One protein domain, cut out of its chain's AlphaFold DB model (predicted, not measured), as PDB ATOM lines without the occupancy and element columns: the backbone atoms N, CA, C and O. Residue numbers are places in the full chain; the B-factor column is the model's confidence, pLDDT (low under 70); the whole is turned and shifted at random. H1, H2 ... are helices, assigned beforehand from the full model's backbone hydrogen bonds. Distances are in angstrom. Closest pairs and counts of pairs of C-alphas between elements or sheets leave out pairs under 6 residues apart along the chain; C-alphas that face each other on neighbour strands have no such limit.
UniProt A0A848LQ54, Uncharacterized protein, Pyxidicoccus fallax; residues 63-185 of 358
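AT A GLANCE: This is residues 63 to 185 of the 358 residues of an uncharacterized protein of Pyxidicoccus fallax (UniProt A0A848LQ54). Two helical hairpins, H1 with H2 and H4 with H5, pack into an up-and-down bundle of four helices, and H3 crosses H2. Residues 173 to 180 stick out. The class is all helix: 123 printed residues with five named helices, compact, radius of gyration of the C-alphas 15.3 A, spanning 48 by 42 by 26 A.

IN THESE COORDINATES: H1, residues 68 to 84, begins at C-alpha 68 (59.140, -92.952, -22.807). H2 is residues 94 to 114, H3 121 to 130, H4 135 to 150. H5, residues 155 to 177, 33.1 A long, ends at C-alpha 177 (74.840, -96.175, -24.792).

HOW THE PARTS SIT: H1 touches H2, closest at C-alphas 73 and 104, 4.6 A, and H5, at C-alphas 72 and 163, 4.7 A. H2 touches H3 with residues 106 to 110 alone, about perpendicular at 83 degrees. H4 touches H5, opposite ways. Every O i to N i+4 pair is within hydrogen-bond range in H2, H4 and H5, 11 of 13 in H1, 3 of 6 in H3.

THE WHOLE: The printed part has no cut. Residues 86 to 91 and 179 to 185 have pLDDT under 70.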
ATOM      1  N   LEU A  63      51.936 -97.828 -22.002       86.81
ATOM      2  CA  LEU A  63      52.233 -96.572 -22.682       86.81
ATOM      3  C   LEU A  63      51.828 -96.641 -24.159       86.81
ATOM      4  O   LEU A  63      52.109 -97.637 -24.830       86.81
ATOM      5  N   PRO A  64      51.237 -95.569 -24.716       73.75
ATOM      6  CA  PRO A  64      50.944 -95.509 -26.142       73.75
ATOM      7  C   PRO A  64      52.248 -95.633 -26.942       73.75
ATOM      8  O   PRO A  64      53.158 -94.812 -26.820       73.75
ATOM      9  N   GLY A  65      52.357 -96.706 -27.728       76.94
ATOM     10  CA  GLY A  65      53.565 -97.029 -28.495       76.94
ATOM     11  C   GLY A  65      54.772 -97.455 -27.648       76.94
ATOM     12  O   GLY A  65      55.881 -97.484 -28.172       76.94
ATOM     13  N   GLY A  66      54.594 -97.741 -26.352       83.75
ATOM     14  CA  GLY A  66      55.655 -98.211 -25.454       83.75
ATOM     15  C   GLY A  66      56.823 -97.243 -25.243       83.75
ATOM     16  O   GLY A  66      57.859 -97.641 -24.706       83.75
ATOM     17  N   SER A  67      56.690 -95.981 -25.670       88.38
ATOM     18  CA  SER A  67      57.814 -95.045 -25.730       88.38
ATOM     19  C   SER A  67      57.791 -94.025 -24.582       88.38
ATOM     20  O   SER A  67      56.816 -93.311 -24.336       88.38
ATOM     21  N   LEU A  68      58.912 -93.944 -23.863       90.81
ATOM     22  CA  LEU A  68      59.140 -92.952 -22.807       90.81
ATOM     23  C   LEU A  68      59.183 -91.497 -23.323       90.81
ATOM     24  O   LEU A  68      58.694 -90.619 -22.613       90.81
ATOM     25  N   PRO A  69      59.708 -91.191 -24.532       90.56
ATOM     26  CA  PRO A  69      59.636 -89.838 -25.085       90.56
ATOM     27  C   PRO A  69      58.195 -89.357 -25.290       90.56
ATOM     28  O   PRO A  69      57.902 -88.201 -24.976       90.56
ATOM     29  N   LEU A  70      57.282 -90.234 -25.738       90.69
ATOM     30  CA  LEU A  70      55.861 -89.891 -25.853       90.69
ATOM     31  C   LEU A  70      55.252 -89.592 -24.483       90.69
ATOM     32  O   LEU A  70      54.564 -88.582 -24.354       90.69
ATOM     33  N   LEU A  71      55.560 -90.392 -23.455       92.50
ATOM     34  CA  LEU A  71      55.143 -90.099 -22.080       92.50
ATOM     35  C   LEU A  71      55.633 -88.714 -21.633       92.50
ATOM     36  O   LEU A  71      54.836 -87.911 -21.153       92.50
ATOM     37  N   GLY A  72      56.918 -88.414 -21.836       92.19
ATOM     38  CA  GLY A  72      57.496 -87.108 -21.520       92.19
ATOM     39  C   GLY A  72      56.780 -85.962 -22.240       92.19
ATOM     40  O   GLY A  72      56.380 -84.995 -21.599       92.19
ATOM     41  N   SER A  73      56.541 -86.091 -23.551       93.31
ATOM     42  CA  SER A  73      55.797 -85.091 -24.336       93.31
ATOM     43  C   SER A  73      54.345 -84.926 -23.879       93.31
ATOM     44  O   SER A  73      53.845 -83.805 -23.817       93.31
ATOM     45  N   GLY A  74      53.678 -86.022 -23.505       92.88
ATOM     46  CA  GLY A  74      52.312 -86.005 -22.993       92.88
ATOM     47  C   GLY A  74      52.221 -85.301 -21.642       92.88
ATOM     48  O   GLY A  74      51.314 -84.501 -21.433       92.88
ATOM     49  N   LEU A  75      53.199 -85.527 -20.757       94.38
ATOM     50  CA  LEU A  75      53.307 -84.817 -19.482       94.38
ATOM     51  C   LEU A  75      53.556 -83.318 -19.686       94.38
ATOM     52  O   LEU A  75      52.918 -82.514 -19.010       94.38
ATOM     53  N   VAL A  76      54.413 -82.926 -20.640       93.19
ATOM     54  CA  VAL A  76      54.607 -81.509 -21.004       93.19
ATOM     55  C   VAL A  76      53.309 -80.895 -21.526       93.19
ATOM     56  O   VAL A  76      52.901 -79.837 -21.050       93.19
ATOM     57  N   ALA A  77      52.631 -81.554 -22.466       93.62
ATOM     58  CA  ALA A  77      51.368 -81.064 -23.014       93.62
ATOM     59  C   ALA A  77      50.298 -80.914 -21.921       93.62
ATOM     60  O   ALA A  77      49.641 -79.877 -21.844       93.62
ATOM     61  N   ALA A  78      50.177 -81.896 -21.024       92.69
ATOM     62  CA  ALA A  78      49.290 -81.816 -19.870       92.69
ATOM     63  C   ALA A  78      49.668 -80.650 -18.944       92.69
ATOM     64  O   ALA A  78      48.794 -79.888 -18.539       92.69
ATOM     65  N   ALA A  79      50.957 -80.455 -18.657       91.00
ATOM     66  CA  ALA A  79      51.434 -79.362 -17.814       91.00
ATOM     67  C   ALA A  79      51.172 -77.969 -18.418       91.00
ATOM     68  O   ALA A  79      51.035 -77.004 -17.670       91.00
ATOM     69  N   VAL A  80      51.092 -77.859 -19.750       90.25
ATOM     70  CA  VAL A  80      50.753 -76.612 -20.458       90.25
ATOM     71  C   VAL A  80      49.242 -76.375 -20.529       90.25
ATOM     72  O   VAL A  80      48.799 -75.240 -20.371       90.25
ATOM     73  N   LEU A  81      48.447 -77.419 -20.770       89.81
ATOM     74  CA  LEU A  81      46.997 -77.296 -20.958       89.81
ATOM     75  C   LEU A  81      46.233 -77.204 -19.637       89.81
ATOM     76  O   LEU A  81      45.234 -76.497 -19.553       89.81
ATOM     77  N   LEU A  82      46.697 -77.895 -18.596       88.44
ATOM     78  CA  LEU A  82      46.007 -77.955 -17.311       88.44
ATOM     79  C   LEU A  82      45.824 -76.565 -16.654       88.44
ATOM     80  O   LEU A  82      44.722 -76.299 -16.177       88.44
ATOM     81  N   PRO A  83      46.809 -75.641 -16.691       83.56
ATOM     82  CA  PRO A  83      46.625 -74.261 -16.228       83.56
ATOM     83  C   PRO A  83      45.645 -73.408 -17.049       83.56
ATOM     84  O   PRO A  83      45.311 -72.304 -16.632       83.56
ATOM     85  N   MET A  84      45.217 -73.854 -18.238       80.25
ATOM     86  CA  MET A  84      44.173 -73.147 -18.995       80.25
ATOM     87  C   MET A  84      42.778 -73.387 -18.410       80.25
ATOM     88  O   MET A  84      41.834 -72.682 -18.767       80.25
ATOM     89  N   LEU A  85      42.628 -74.368 -17.515       79.56
ATOM     90  CA  LEU A  85      41.384 -74.558 -16.788       79.56
ATOM     91  C   LEU A  85      41.192 -73.401 -15.796       79.56
ATOM     92  O   LEU A  85      42.118 -73.077 -15.051       79.56
ATOM     93  N   PRO A  86      39.983 -72.817 -15.710       64.19
ATOM     94  CA  PRO A  86      39.728 -71.587 -14.950       64.19
ATOM     95  C   PRO A  86      40.005 -71.705 -13.442       64.19
ATOM     96  O   PRO A  86      40.101 -70.694 -12.753       64.19
ATOM     97  N   PHE A  87      40.151 -72.925 -12.922       68.94
ATOM     98  CA  PHE A  87      40.397 -73.204 -11.504       68.94
ATOM     99  C   PHE A  87      41.879 -73.424 -11.160       68.94
ATOM    100  O   PHE A  87      42.232 -73.472  -9.984       68.94
ATOM    101  N   LEU A  88      42.752 -73.582 -12.160       63.09
ATOM    102  CA  LEU A  88      44.160 -73.932 -11.974       63.09
ATOM    103  C   LEU A  88      45.027 -72.757 -12.426       63.09
ATOM    104  O   LEU A  88      45.461 -72.681 -13.567       63.09
ATOM    105  N   GLY A  89      45.267 -71.804 -11.524       55.12
ATOM    106  CA  GLY A  89      46.175 -70.689 -11.796       55.12
ATOM    107  C   GLY A  89      47.606 -71.160 -12.104       55.12
ATOM    108  O   GLY A  89      48.047 -72.200 -11.617       55.12
ATOM    109  N   GLY A  90      48.352 -70.370 -12.886       60.88
ATOM    110  CA  GLY A  90      49.775 -70.620 -13.163       60.88
ATOM    111  C   GLY A  90      50.096 -70.904 -14.629       60.88
ATOM    112  O   GLY A  90      50.695 -71.928 -14.953       60.88
ATOM    113  N   THR A  91      49.722 -70.000 -15.533       62.53
ATOM    114  CA  THR A  91      50.059 -70.142 -16.952       62.53
ATOM    115  C   THR A  91      51.510 -69.764 -17.215       62.53
ATOM    116  O   THR A  91      51.963 -68.667 -16.878       62.53
ATOM    117  N   ILE A  92      52.219 -70.640 -17.915       71.88
ATOM    118  CA  ILE A  92      53.414 -70.260 -18.659       71.88
ATOM    119  C   ILE A  92      52.940 -69.321 -19.774       71.88
ATOM    120  O   ILE A  92      51.997 -69.653 -20.494       71.88
ATOM    121  N   GLY A  93      53.520 -68.120 -19.873       79.31
ATOM    122  CA  GLY A  93      53.065 -67.103 -20.831       79.31
ATOM    123  C   GLY A  93      52.859 -67.680 -22.238       79.31
ATOM    124  O   GLY A  93      53.589 -68.586 -22.644       79.31
ATOM    125  N   LEU A  94      51.865 -67.166 -22.975       84.31
ATOM    126  CA  LEU A  94      51.365 -67.759 -24.228       84.31
ATOM    127  C   LEU A  94      52.475 -68.175 -25.203       84.31
ATOM    128  O   LEU A  94      52.448 -69.287 -25.721       84.31
ATOM    129  N   ALA A  95      53.491 -67.328 -25.390       86.06
ATOM    130  CA  ALA A  95      54.620 -67.620 -26.271       86.06
ATOM    131  C   ALA A  95      55.349 -68.926 -25.901       86.06
ATOM    132  O   ALA A  95      55.606 -69.767 -26.760       86.06
ATOM    133  N   TRP A  96      55.646 -69.129 -24.617       87.31
ATOM    134  CA  TRP A  96      56.350 -70.317 -24.136       87.31
ATOM    135  C   TRP A  96      55.466 -71.561 -24.140       87.31
ATOM    136  O   TRP A  96      55.947 -72.646 -24.458       87.31
ATOM    137  N   SER A  97      54.170 -71.402 -23.865       89.81
ATOM    138  CA  SER A  97      53.190 -72.483 -24.005       89.81
ATOM    139  C   SER A  97      53.143 -73.002 -25.445       89.81
ATOM    140  O   SER A  97      53.229 -74.210 -25.663       89.81
ATOM    141  N   THR A  98      53.129 -72.107 -26.437       91.50
ATOM    142  CA  THR A  98      53.196 -72.476 -27.859       91.50
ATOM    143  C   THR A  98      54.491 -73.211 -28.198       91.50
ATOM    144  O   THR A  98      54.444 -74.248 -28.857       91.50
ATOM    145  N   VAL A  99      55.642 -72.726 -27.718       92.38
ATOM    146  CA  VAL A  99      56.943 -73.392 -27.926       92.38
ATOM    147  C   VAL A  99      56.939 -74.805 -27.335       92.38
ATOM    148  O   VAL A  99      57.401 -75.743 -27.986       92.38
ATOM    149  N   MET A 100      56.383 -74.982 -26.136       93.81
ATOM    150  CA  MET A 100      56.336 -76.281 -25.466       93.81
ATOM    151  C   MET A 100      55.391 -77.274 -26.119       93.81
ATOM    152  O   MET A 100      55.745 -78.447 -26.272       93.81
ATOM    153  N   LEU A 101      54.223 -76.815 -26.558       94.44
ATOM    154  CA  LEU A 101      53.293 -77.646 -27.316       94.44
ATOM    155  C   LEU A 101      53.885 -78.030 -28.672       94.44
ATOM    156  O   LEU A 101      53.864 -79.208 -29.023       94.44
ATOM    157  N   ALA A 102      54.492 -77.082 -29.390       93.94
ATOM    158  CA  ALA A 102      55.169 -77.364 -30.651       93.94
ATOM    159  C   ALA A 102      56.293 -78.394 -30.462       93.94
ATOM    160  O   ALA A 102      56.344 -79.384 -31.189       93.94
ATOM    161  N   GLY A 103      57.148 -78.225 -29.448       93.19
ATOM    162  CA  GLY A 103      58.199 -79.193 -29.122       93.19
ATOM    163  C   GLY A 103      57.652 -80.580 -28.765       93.19
ATOM    164  O   GLY A 103      58.187 -81.584 -29.231       93.19
ATOM    165  N   SER A 104      56.542 -80.643 -28.024       94.25
ATOM    166  CA  SER A 104      55.875 -81.907 -27.669       94.25
ATOM    167  C   SER A 104      55.320 -82.627 -28.902       94.25
ATOM    168  O   SER A 104      55.548 -83.823 -29.070       94.25
ATOM    169  N   VAL A 105      54.656 -81.893 -29.802       94.06
ATOM    170  CA  VAL A 105      54.142 -82.424 -31.076       94.06
ATOM    171  C   VAL A 105      55.283 -82.920 -31.959       94.06
ATOM    172  O   VAL A 105      55.195 -84.009 -32.520       94.06
ATOM    173  N   LEU A 106      56.376 -82.160 -32.055       93.81
ATOM    174  CA  LEU A 106      57.557 -82.544 -32.826       93.81
ATOM    175  C   LEU A 106      58.222 -83.811 -32.288       93.81
ATOM    176  O   LEU A 106      58.624 -84.668 -33.078       93.81
ATOM    177  N   LEU A 107      58.309 -83.955 -30.962       92.25
ATOM    178  CA  LEU A 107      58.829 -85.167 -30.338       92.25
ATOM    179  C   LEU A 107      57.928 -86.368 -30.649       92.25
ATOM    180  O   LEU A 107      58.428 -87.410 -31.069       92.25
ATOM    181  N   GLY A 108      56.607 -86.208 -30.538       91.62
ATOM    182  CA  GLY A 108      55.668 -87.275 -30.876       91.62
ATOM    183  C   GLY A 108      55.689 -87.659 -32.355       91.62
ATOM    184  O   GLY A 108      55.690 -88.843 -32.687       91.62
ATOM    185  N   ALA A 109      55.797 -86.681 -33.251       91.94
ATOM    186  CA  ALA A 109      55.898 -86.915 -34.687       91.94
ATOM    187  C   ALA A 109      57.222 -87.601 -35.076       91.94
ATOM    188  O   ALA A 109      57.242 -88.445 -35.976       91.94
ATOM    189  N   ARG A 110      58.323 -87.304 -34.372       91.06
ATOM    190  CA  ARG A 110      59.598 -88.020 -34.520       91.06
ATOM    191  C   ARG A 110      59.472 -89.494 -34.129       91.06
ATOM    192  O   ARG A 110      59.937 -90.344 -34.884       91.06
ATOM    193  N   GLU A 111      58.832 -89.799 -33.002       90.62
ATOM    194  CA  GLU A 111      58.589 -91.188 -32.576       90.62
ATOM    195  C   GLU A 111      57.636 -91.916 -33.539       90.62
ATOM    196  O   GLU A 111      57.872 -93.063 -33.914       90.62
ATOM    197  N   TRP A 112      56.603 -91.226 -34.032       88.94
ATOM    198  CA  TRP A 112      55.681 -91.759 -35.040       88.94
ATOM    199  C   TRP A 112      56.401 -92.142 -36.341       88.94
ATOM    200  O   TRP A 112      56.148 -93.207 -36.907       88.94
ATOM    201  N   ARG A 113      57.352 -91.304 -36.781       89.69
ATOM    202  CA  ARG A 113      58.224 -91.589 -37.930       89.69
ATOM    203  C   ARG A 113      59.152 -92.767 -37.667       89.69
ATOM    204  O   ARG A 113      59.338 -93.595 -38.554       89.69
ATOM    205  N   ALA A 114      59.742 -92.840 -36.473       87.00
ATOM    206  CA  ALA A 114      60.624 -93.938 -36.084       87.00
ATOM    207  C   ALA A 114      59.885 -95.289 -36.077       87.00
ATOM    208  O   ALA A 114      60.481 -96.313 -36.396       87.00
ATOM    209  N   ALA A 115      58.576 -95.280 -35.813       87.56
ATOM    210  CA  ALA A 115      57.700 -96.444 -35.929       87.56
ATOM    211  C   ALA A 115      57.290 -96.797 -37.380       87.56
ATOM    212  O   ALA A 115      56.433 -97.657 -37.579       87.56
ATOM    213  N   GLY A 116      57.852 -96.130 -38.396       87.62
ATOM    214  CA  GLY A 116      57.593 -96.417 -39.812       87.62
ATOM    215  C   GLY A 116      56.227 -95.953 -40.326       87.62
ATOM    216  O   GLY A 116      55.806 -96.375 -41.401       87.62
ATOM    217  N   ARG A 117      55.511 -95.101 -39.582       88.19
ATOM    218  CA  ARG A 117      54.195 -94.603 -39.998       88.19
ATOM    219  C   ARG A 117      54.317 -93.340 -40.861       88.19
ATOM    220  O   ARG A 117      55.167 -92.493 -40.571       88.19
ATOM    221  N   PRO A 118      53.456 -93.171 -41.883       89.56
ATOM    222  CA  PRO A 118      53.463 -91.971 -42.709       89.56
ATOM    223  C   PRO A 118      53.080 -90.744 -41.876       89.56
ATOM    224  O   PRO A 118      52.209 -90.805 -41.001       89.56
ATOM    225  N   LEU A 119      53.753 -89.629 -42.153       89.44
ATOM    226  CA  LEU A 119      53.482 -88.328 -41.554       89.44
ATOM    227  C   LEU A 119      52.734 -87.444 -42.557       89.44
ATOM    228  O   LEU A 119      52.965 -87.556 -43.760       89.44
ATOM    229  N   PRO A 120      51.875 -86.527 -42.090       90.00
ATOM    230  CA  PRO A 120      51.315 -85.498 -42.953       90.00
ATOM    231  C   PRO A 120      52.422 -84.621 -43.576       90.00
ATOM    232  O   PRO A 120      53.370 -84.273 -42.862       90.00
ATOM    233  N   PRO A 121      52.289 -84.166 -44.838       88.81
ATOM    234  CA  PRO A 121      53.352 -83.439 -45.551       88.81
ATOM    235  C   PRO A 121      53.835 -82.175 -44.826       88.81
ATOM    236  O   PRO A 121      55.020 -81.852 -44.818       88.81
ATOM    237  N   PHE A 122      52.922 -81.467 -44.153       87.69
ATOM    238  CA  PHE A 122      53.253 -80.255 -43.401       87.69
ATOM    239  C   PHE A 122      54.132 -80.528 -42.167       87.69
ATOM    240  O   PHE A 122      54.871 -79.643 -41.734       87.69
ATOM    241  N   LEU A 123      54.089 -81.744 -41.610       89.75
ATOM    242  CA  LEU A 123      54.908 -82.151 -40.466       89.75
ATOM    243  C   LEU A 123      56.281 -82.670 -40.887       89.75
ATOM    244  O   LEU A 123      57.207 -82.594 -40.086       89.75
ATOM    245  N   GLU A 124      56.463 -83.156 -42.115       88.38
ATOM    246  CA  GLU A 124      57.726 -83.776 -42.541       88.38
ATOM    247  C   GLU A 124      58.927 -82.837 -42.390       88.38
ATOM    248  O   GLU A 124      59.956 -83.230 -41.833       88.38
ATOM    249  N   ARG A 125      58.769 -81.579 -42.820       86.69
ATOM    250  CA  ARG A 125      59.811 -80.544 -42.720       86.69
ATOM    251  C   ARG A 125      60.084 -80.127 -41.273       86.69
ATOM    252  O   ARG A 125      61.214 -79.799 -40.920       86.69
ATOM    253  N   ALA A 126      59.067 -80.149 -40.420       86.12
ATOM    254  CA  ALA A 126      59.221 -79.804 -39.012       86.12
ATOM    255  C   ALA A 126      59.887 -80.962 -38.236       86.12
ATOM    256  O   ALA A 126      60.797 -80.755 -37.434       86.12
ATOM    257  N   VAL A 127      59.523 -82.206 -38.557       88.31
ATOM    258  CA  VAL A 127      60.136 -83.422 -38.005       88.31
ATOM    259  C   VAL A 127      61.591 -83.563 -38.437       88.31
ATOM    260  O   VAL A 127      62.409 -84.002 -37.632       88.31
ATOM    261  N   SER A 128      61.964 -83.152 -39.655       86.19
ATOM    262  CA  SER A 128      63.379 -83.141 -40.048       86.19
ATOM    263  C   SER A 128      64.215 -82.188 -39.188       86.19
ATOM    264  O   SER A 128      65.364 -82.502 -38.894       86.19
ATOM    265  N   MET A 129      63.642 -81.076 -38.708       84.69
ATOM    266  CA  MET A 129      64.314 -80.223 -37.718       84.69
ATOM    267  C   MET A 129      64.418 -80.924 -36.355       84.69
ATOM    268  O   MET A 129      65.470 -80.890 -35.720       84.69
ATOM    269  N   ALA A 130      63.365 -81.626 -35.926       86.00
ATOM    270  CA  ALA A 130      63.350 -82.391 -34.674       86.00
ATOM    271  C   ALA A 130      64.265 -83.635 -34.686       86.00
ATOM    272  O   ALA A 130      64.617 -84.181 -33.632       86.00
ATOM    273  N   ALA A 131      64.676 -84.087 -35.874       86.31
ATOM    274  CA  ALA A 131      65.671 -85.137 -36.054       86.31
ATOM    275  C   ALA A 131      67.099 -84.662 -35.728       86.31
ATOM    276  O   ALA A 131      67.983 -85.497 -35.533       86.31
ATOM    277  N   HIS A 132      67.337 -83.349 -35.615       86.25
ATOM    278  CA  HIS A 132      68.646 -82.822 -35.241       86.25
ATOM    279  C   HIS A 132      69.067 -83.361 -33.856       86.25
ATOM    280  O   HIS A 132      68.276 -83.294 -32.909       86.25
ATOM    281  N   PRO A 133      70.318 -83.843 -33.672       82.94
ATOM    282  CA  PRO A 133      70.803 -84.333 -32.375       82.94
ATOM    283  C   PRO A 133      70.664 -83.341 -31.210       82.94
ATOM    284  O   PRO A 133      70.548 -83.771 -30.066       82.94
ATOM    285  N   ALA A 134      70.636 -82.031 -31.479       84.38
ATOM    286  CA  ALA A 134      70.484 -81.002 -30.452       84.38
ATOM    287  C   ALA A 134      69.036 -80.823 -29.961       84.38
ATOM    288  O   ALA A 134      68.831 -80.286 -28.873       84.38
ATOM    289  N   PHE A 135      68.034 -81.277 -30.724       88.00
ATOM    290  CA  PHE A 135      66.624 -81.023 -30.420       88.00
ATOM    291  C   PHE A 135      66.211 -81.586 -29.058       88.00
ATOM    292  O   PHE A 135      65.692 -80.854 -28.220       88.00
ATOM    293  N   LEU A 136      66.481 -82.874 -28.819       88.75
ATOM    294  CA  LEU A 136      66.092 -83.530 -27.573       88.75
ATOM    295  C   LEU A 136      66.788 -82.862 -26.364       88.75
ATOM    296  O   LEU A 136      66.061 -82.461 -25.456       88.75
ATOM    297  N   PRO A 137      68.132 -82.663 -26.337       88.12
ATOM    298  CA  PRO A 137      68.835 -81.886 -25.302       88.12
ATOM    299  C   PRO A 137      68.196 -80.536 -24.995       88.12
ATOM    300  O   PRO A 137      67.919 -80.242 -23.832       88.12
ATOM    301  N   LEU A 138      67.918 -79.746 -26.033       89.19
ATOM    302  CA  LEU A 138      67.317 -78.424 -25.883       89.19
ATOM    303  C   LEU A 138      65.911 -78.510 -25.293       89.19
ATOM    304  O   LEU A 138      65.608 -77.787 -24.347       89.19
ATOM    305  N   PHE A 139      65.075 -79.417 -25.796       92.12
ATOM    306  CA  PHE A 139      63.709 -79.582 -25.313       92.12
ATOM    307  C   PHE A 139      63.661 -80.049 -23.852       92.12
ATOM    308  O   PHE A 139      62.882 -79.520 -23.058       92.12
ATOM    309  N   THR A 140      64.540 -80.968 -23.450       92.00
ATOM    310  CA  THR A 140      64.658 -81.392 -22.046       92.00
ATOM    311  C   THR A 140      65.194 -80.280 -21.154       92.00
ATOM    312  O   THR A 140      64.653 -80.075 -20.072       92.00
ATOM    313  N   GLY A 141      66.208 -79.526 -21.591       91.12
ATOM    314  CA  GLY A 141      66.718 -78.376 -20.835       91.12
ATOM    315  C   GLY A 141      65.649 -77.298 -20.634       91.12
ATOM    316  O   GLY A 141      65.516 -76.728 -19.551       91.12
ATOM    317  N   LEU A 142      64.822 -77.083 -21.654       92.38
ATOM    318  CA  LEU A 142      63.707 -76.148 -21.613       92.38
ATOM    319  C   LEU A 142      62.575 -76.669 -20.707       92.38
ATOM    320  O   LEU A 142      62.055 -75.918 -19.887       92.38
ATOM    321  N   THR A 143      62.285 -77.972 -20.737       93.06
ATOM    322  CA  THR A 143      61.363 -78.638 -19.791       93.06
ATOM    323  C   THR A 143      61.846 -78.508 -18.348       93.06
ATOM    324  O   THR A 143      61.074 -78.129 -17.470       93.06
ATOM    325  N   LEU A 144      63.133 -78.756 -18.095       92.38
ATOM    326  CA  LEU A 144      63.749 -78.603 -16.777       92.38
ATOM    327  C   LEU A 144      63.695 -77.147 -16.297       92.38
ATOM    328  O   LEU A 144      63.414 -76.890 -15.128       92.38
ATOM    329  N   THR A 145      63.902 -76.195 -17.208       91.12
ATOM    330  CA  THR A 145      63.748 -74.766 -16.921       91.12
ATOM    331  C   THR A 145      62.335 -74.451 -16.450       91.12
ATOM    332  O   THR A 145      62.172 -73.823 -15.407       91.12
ATOM    333  N   PHE A 146      61.304 -74.920 -17.155       89.00
ATOM    334  CA  PHE A 146      59.923 -74.684 -16.732       89.00
ATOM    335  C   PHE A 146      59.545 -75.446 -15.463       89.00
ATOM    336  O   PHE A 146      58.828 -74.884 -14.636       89.00
ATOM    337  N   ALA A 147      60.088 -76.640 -15.227       91.25
ATOM    338  CA  ALA A 147      59.949 -77.329 -13.942       91.25
ATOM    339  C   ALA A 147      60.509 -76.498 -12.784       91.25
ATOM    340  O   ALA A 147      59.855 -76.331 -11.754       91.25
ATOM    341  N   PHE A 148      61.683 -75.901 -12.977       89.94
ATOM    342  CA  PHE A 148      62.288 -75.022 -11.987       89.94
ATOM    343  C   PHE A 148      61.495 -73.715 -11.797       89.94
ATOM    344  O   PHE A 148      61.211 -73.292 -10.672       89.94
ATOM    345  N   LEU A 149      61.086 -73.069 -12.889       87.94
ATOM    346  CA  LEU A 149      60.344 -71.810 -12.834       87.94
ATOM    347  C   LEU A 149      58.955 -71.962 -12.218       87.94
ATOM    348  O   LEU A 149      58.510 -71.060 -11.516       87.94
ATOM    349  N   THR A 150      58.298 -73.100 -12.431       86.50
ATOM    350  CA  THR A 150      56.964 -73.379 -11.885       86.50
ATOM    351  C   THR A 150      56.999 -74.003 -10.494       86.50
ATOM    352  O   THR A 150      55.944 -74.102  -9.879       86.50
ATOM    353  N   LEU A 151      58.176 -74.358  -9.956       85.06
ATOM    354  CA  LEU A 151      58.352 -74.996  -8.645       85.06
ATOM    355  C   LEU A 151      57.493 -74.328  -7.551       85.06
ATOM    356  O   LEU A 151      57.769 -73.227  -7.071       85.06
ATOM    357  N   SER A 152      56.388 -74.964  -7.208       80.44
ATOM    358  CA  SER A 152      55.398 -74.477  -6.252       80.44
ATOM    359  C   SER A 152      54.606 -75.676  -5.743       80.44
ATOM    360  O   SER A 152      54.792 -76.800  -6.221       80.44
ATOM    361  N   VAL A 153      53.754 -75.466  -4.744       73.62
ATOM    362  CA  VAL A 153      52.885 -76.531  -4.242       73.62
ATOM    363  C   VAL A 153      51.710 -76.669  -5.209       73.62
ATOM    364  O   VAL A 153      50.855 -75.791  -5.269       73.62
ATOM    365  N   GLY A 154      51.683 -77.743  -5.999       82.81
ATOM    366  CA  GLY A 154      50.592 -77.998  -6.939       82.81
ATOM    367  C   GLY A 154      50.845 -79.179  -7.871       82.81
ATOM    368  O   GLY A 154      51.936 -79.744  -7.910       82.81
ATOM    369  N   LEU A 155      49.827 -79.533  -8.656       87.12
ATOM    370  CA  LEU A 155      49.907 -80.623  -9.634       87.12
ATOM    371  C   LEU A 155      50.754 -80.245 -10.861       87.12
ATOM    372  O   LEU A 155      51.532 -81.056 -11.351       87.12
ATOM    373  N   VAL A 156      50.648 -79.002 -11.338       88.75
ATOM    374  CA  VAL A 156      51.357 -78.522 -12.541       88.75
ATOM    375  C   VAL A 156      52.888 -78.613 -12.399       88.75
ATOM    376  O   VAL A 156      53.526 -79.167 -13.294       88.75
ATOM    377  N   PRO A 157      53.514 -78.168 -11.291       87.12
ATOM    378  CA  PRO A 157      54.958 -78.318 -11.095       87.12
ATOM    379  C   PRO A 157      55.399 -79.782 -11.006       87.12
ATOM    380  O   PRO A 157      56.485 -80.124 -11.471       87.12
ATOM    381  N   LEU A 158      54.554 -80.665 -10.455       90.81
ATOM    382  CA  LEU A 158      54.819 -82.105 -10.432       90.81
ATOM    383  C   LEU A 158      54.802 -82.696 -11.845       90.81
ATOM    384  O   LEU A 158      55.671 -83.504 -12.173       90.81
ATOM    385  N   LEU A 159      53.873 -82.268 -12.706       92.94
ATOM    386  CA  LEU A 159      53.850 -82.668 -14.117       92.94
ATOM    387  C   LEU A 159      55.112 -82.204 -14.851       92.94
ATOM    388  O   LEU A 159      55.735 -82.985 -15.565       92.94
ATOM    389  N   TRP A 160      55.548 -80.966 -14.619       93.19
ATOM    390  CA  TRP A 160      56.797 -80.465 -15.188       93.19
ATOM    391  C   TRP A 160      58.024 -81.242 -14.714       93.19
ATOM    392  O   TRP A 160      58.883 -81.605 -15.519       93.19
ATOM    393  N   LEU A 161      58.108 -81.505 -13.411       92.62
ATOM    394  CA  LEU A 161      59.219 -82.236 -12.820       92.62
ATOM    395  C   LEU A 161      59.266 -83.678 -13.334       92.62
ATOM    396  O   LEU A 161      60.323 -84.148 -13.744       92.62
ATOM    397  N   THR A 162      58.124 -84.365 -13.367       92.69
ATOM    398  CA  THR A 162      58.029 -85.731 -13.901       92.69
ATOM    399  C   THR A 162      58.363 -85.777 -15.390       92.69
ATOM    400  O   THR A 162      59.137 -86.640 -15.799       92.69
ATOM    401  N   ALA A 163      57.893 -84.814 -16.190       93.38
ATOM    402  CA  ALA A 163      58.284 -84.686 -17.592       93.38
ATOM    403  C   ALA A 163      59.803 -84.517 -17.752       93.38
ATOM    404  O   ALA A 163      60.427 -85.232 -18.539       93.38
ATOM    405  N   ALA A 164      60.414 -83.611 -16.980       93.56
ATOM    406  CA  ALA A 164      61.855 -83.368 -17.010       93.56
ATOM    407  C   ALA A 164      62.654 -84.618 -16.612       93.56
ATOM    408  O   ALA A 164      63.657 -84.931 -17.253       93.56
ATOM    409  N   ILE A 165      62.191 -85.358 -15.600       93.00
ATOM    410  CA  ILE A 165      62.802 -86.615 -15.154       93.00
ATOM    411  C   ILE A 165      62.730 -87.674 -16.256       93.00
ATOM    412  O   ILE A 165      63.753 -88.266 -16.590       93.00
ATOM    413  N   VAL A 166      61.554 -87.895 -16.854       92.94
ATOM    414  CA  VAL A 166      61.367 -88.891 -17.922       92.94
ATOM    415  C   VAL A 166      62.243 -88.552 -19.130       92.94
ATOM    416  O   VAL A 166      62.995 -89.402 -19.610       92.94
ATOM    417  N   LEU A 167      62.199 -87.303 -19.601       92.38
ATOM    418  CA  LEU A 167      62.982 -86.859 -20.755       92.38
ATOM    419  C   LEU A 167      64.492 -86.867 -20.472       92.38
ATOM    420  O   LEU A 167      65.281 -87.268 -21.330       92.38
ATOM    421  N   GLY A 168      64.902 -86.465 -19.268       91.31
ATOM    422  CA  GLY A 168      66.290 -86.528 -18.814       91.31
ATOM    423  C   GLY A 168      66.800 -87.963 -18.709       91.31
ATOM    424  O   GLY A 168      67.918 -88.247 -19.133       91.31
ATOM    425  N   TYR A 169      65.968 -88.892 -18.238       91.19
ATOM    426  CA  TYR A 169      66.301 -90.312 -18.175       91.19
ATOM    427  C   TYR A 169      66.499 -90.919 -19.571       91.19
ATOM    428  O   TYR A 169      67.480 -91.631 -19.797       91.19
ATOM    429  N   VAL A 170      65.633 -90.590 -20.541       90.50
ATOM    430  CA  VAL A 170      65.821 -91.013 -21.942       90.50
ATOM    431  C   VAL A 170      67.160 -90.508 -22.481       90.50
ATOM    432  O   VAL A 170      67.914 -91.280 -23.074       90.50
ATOM    433  N   GLN A 171      67.492 -89.236 -22.252       88.88
ATOM    434  CA  GLN A 171      68.776 -88.681 -22.686       88.88
ATOM    435  C   GLN A 171      69.963 -89.344 -22.017       88.88
ATOM    436  O   GLN A 171      70.951 -89.637 -22.683       88.88
ATOM    437  N   TRP A 172      69.867 -89.583 -20.714       86.44
ATOM    438  CA  TRP A 172      70.908 -90.257 -19.963       86.44
ATOM    439  C   TRP A 172      71.151 -91.666 -20.506       86.44
ATOM    440  O   TRP A 172      72.299 -92.036 -20.720       86.44
ATOM    441  N   ARG A 173      70.096 -92.419 -20.839       86.69
ATOM    442  CA  ARG A 173      70.219 -93.739 -21.479       86.69
ATOM    443  C   ARG A 173      70.918 -93.672 -22.834       86.69
ATOM    444  O   ARG A 173      71.818 -94.468 -23.088       86.69
ATOM    445  N   VAL A 174      70.540 -92.716 -23.682       84.38
ATOM    446  CA  VAL A 174      71.192 -92.504 -24.987       84.38
ATOM    447  C   VAL A 174      72.658 -92.114 -24.806       84.38
ATOM    448  O   VAL A 174      73.527 -92.624 -25.508       84.38
ATOM    449  N   PHE A 175      72.949 -91.250 -23.835       81.81
ATOM    450  CA  PHE A 175      74.310 -90.856 -23.497       81.81
ATOM    451  C   PHE A 175      75.139 -92.047 -23.000       81.81
ATOM    452  O   PHE A 175      76.258 -92.234 -23.471       81.81
ATOM    453  N   GLN A 176      74.588 -92.884 -22.117       80.12
ATOM    454  CA  GLN A 176      75.263 -94.079 -21.602       80.12
ATOM    455  C   GLN A 176      75.569 -95.101 -22.697       80.12
ATOM    456  O   GLN A 176      76.653 -95.676 -22.700       80.12
ATOM    457  N   ALA A 177      74.647 -95.290 -23.644       80.25
ATOM    458  CA  ALA A 177      74.840 -96.175 -24.792       80.25
ATOM    459  C   ALA A 177      75.833 -95.619 -25.829       80.25
ATOM    460  O   ALA A 177      76.293 -96.351 -26.703       80.25
ATOM    461  N   SER A 178      76.148 -94.326 -25.767       74.31
ATOM    462  CA  SER A 178      77.083 -93.709 -26.697       74.31
ATOM    463  C   SER A 178      78.536 -93.975 -26.280       74.31
ATOM    464  O   SER A 178      78.836 -93.993 -25.086       74.31
ATOM    465  N   PRO A 179      79.494 -94.022 -27.227       66.31
ATOM    466  CA  PRO A 179      80.932 -94.046 -26.919       66.31
ATOM    467  C   PRO A 179      81.416 -92.781 -26.173       66.31
ATOM    468  O   PRO A 179      82.606 -92.617 -25.887       66.31
ATOM    469  N   ALA A 180      80.511 -91.845 -25.859       60.72
ATOM    470  CA  ALA A 180      80.781 -90.690 -25.020       60.72
ATOM    471  C   ALA A 180      80.730 -90.945 -23.514       60.72
ATOM    472  O   ALA A 180      81.256 -90.113 -22.771       60.72
ATOM    473  N   SER A 181      80.191 -92.080 -23.068       62.50
ATOM    474  CA  SER A 181      80.201 -92.502 -21.661       62.50
ATOM    475  C   SER A 181      81.501 -93.196 -21.228       62.50
ATOM    476  O   SER A 181      81.666 -93.486 -20.043       62.50
ATOM    477  N   ALA A 182      82.436 -93.441 -22.159       64.19
ATOM    478  CA  ALA A 182      83.654 -94.204 -21.896       64.19
ATOM    479  C   ALA A 182      84.502 -93.581 -20.755       64.19
ATOM    480  O   ALA A 182      84.870 -92.402 -20.833       64.19
ATOM    481  N   PRO A 183      84.848 -94.358 -19.708       56.75
ATOM    482  CA  PRO A 183      85.482 -93.866 -18.478       56.75
ATOM    483  C   PRO A 183      86.958 -93.451 -18.631       56.75
ATOM    484  O   PRO A 183      87.548 -92.922 -17.688       56.75
ATOM    485  N   GLU A 184      87.558 -93.666 -19.801       54.25
ATOM    486  CA  GLU A 184      88.989 -93.453 -20.062       54.25
ATOM    487  C   GLU A 184      89.388 -91.973 -20.198       54.25
ATOM    488  O   GLU A 184      90.561 -91.632 -20.049       54.25
ATOM    489  N   LEU A 185      88.432 -91.053 -20.376       55.88
ATOM    490  CA  LEU A 185      88.708 -89.613 -20.333       55.88
ATOM    491  C   LEU A 185      88.769 -89.115 -18.883       55.88
ATOM    492  O   LEU A 185      87.871 -88.408 -18.416       55.88
TER     493      LEU A 185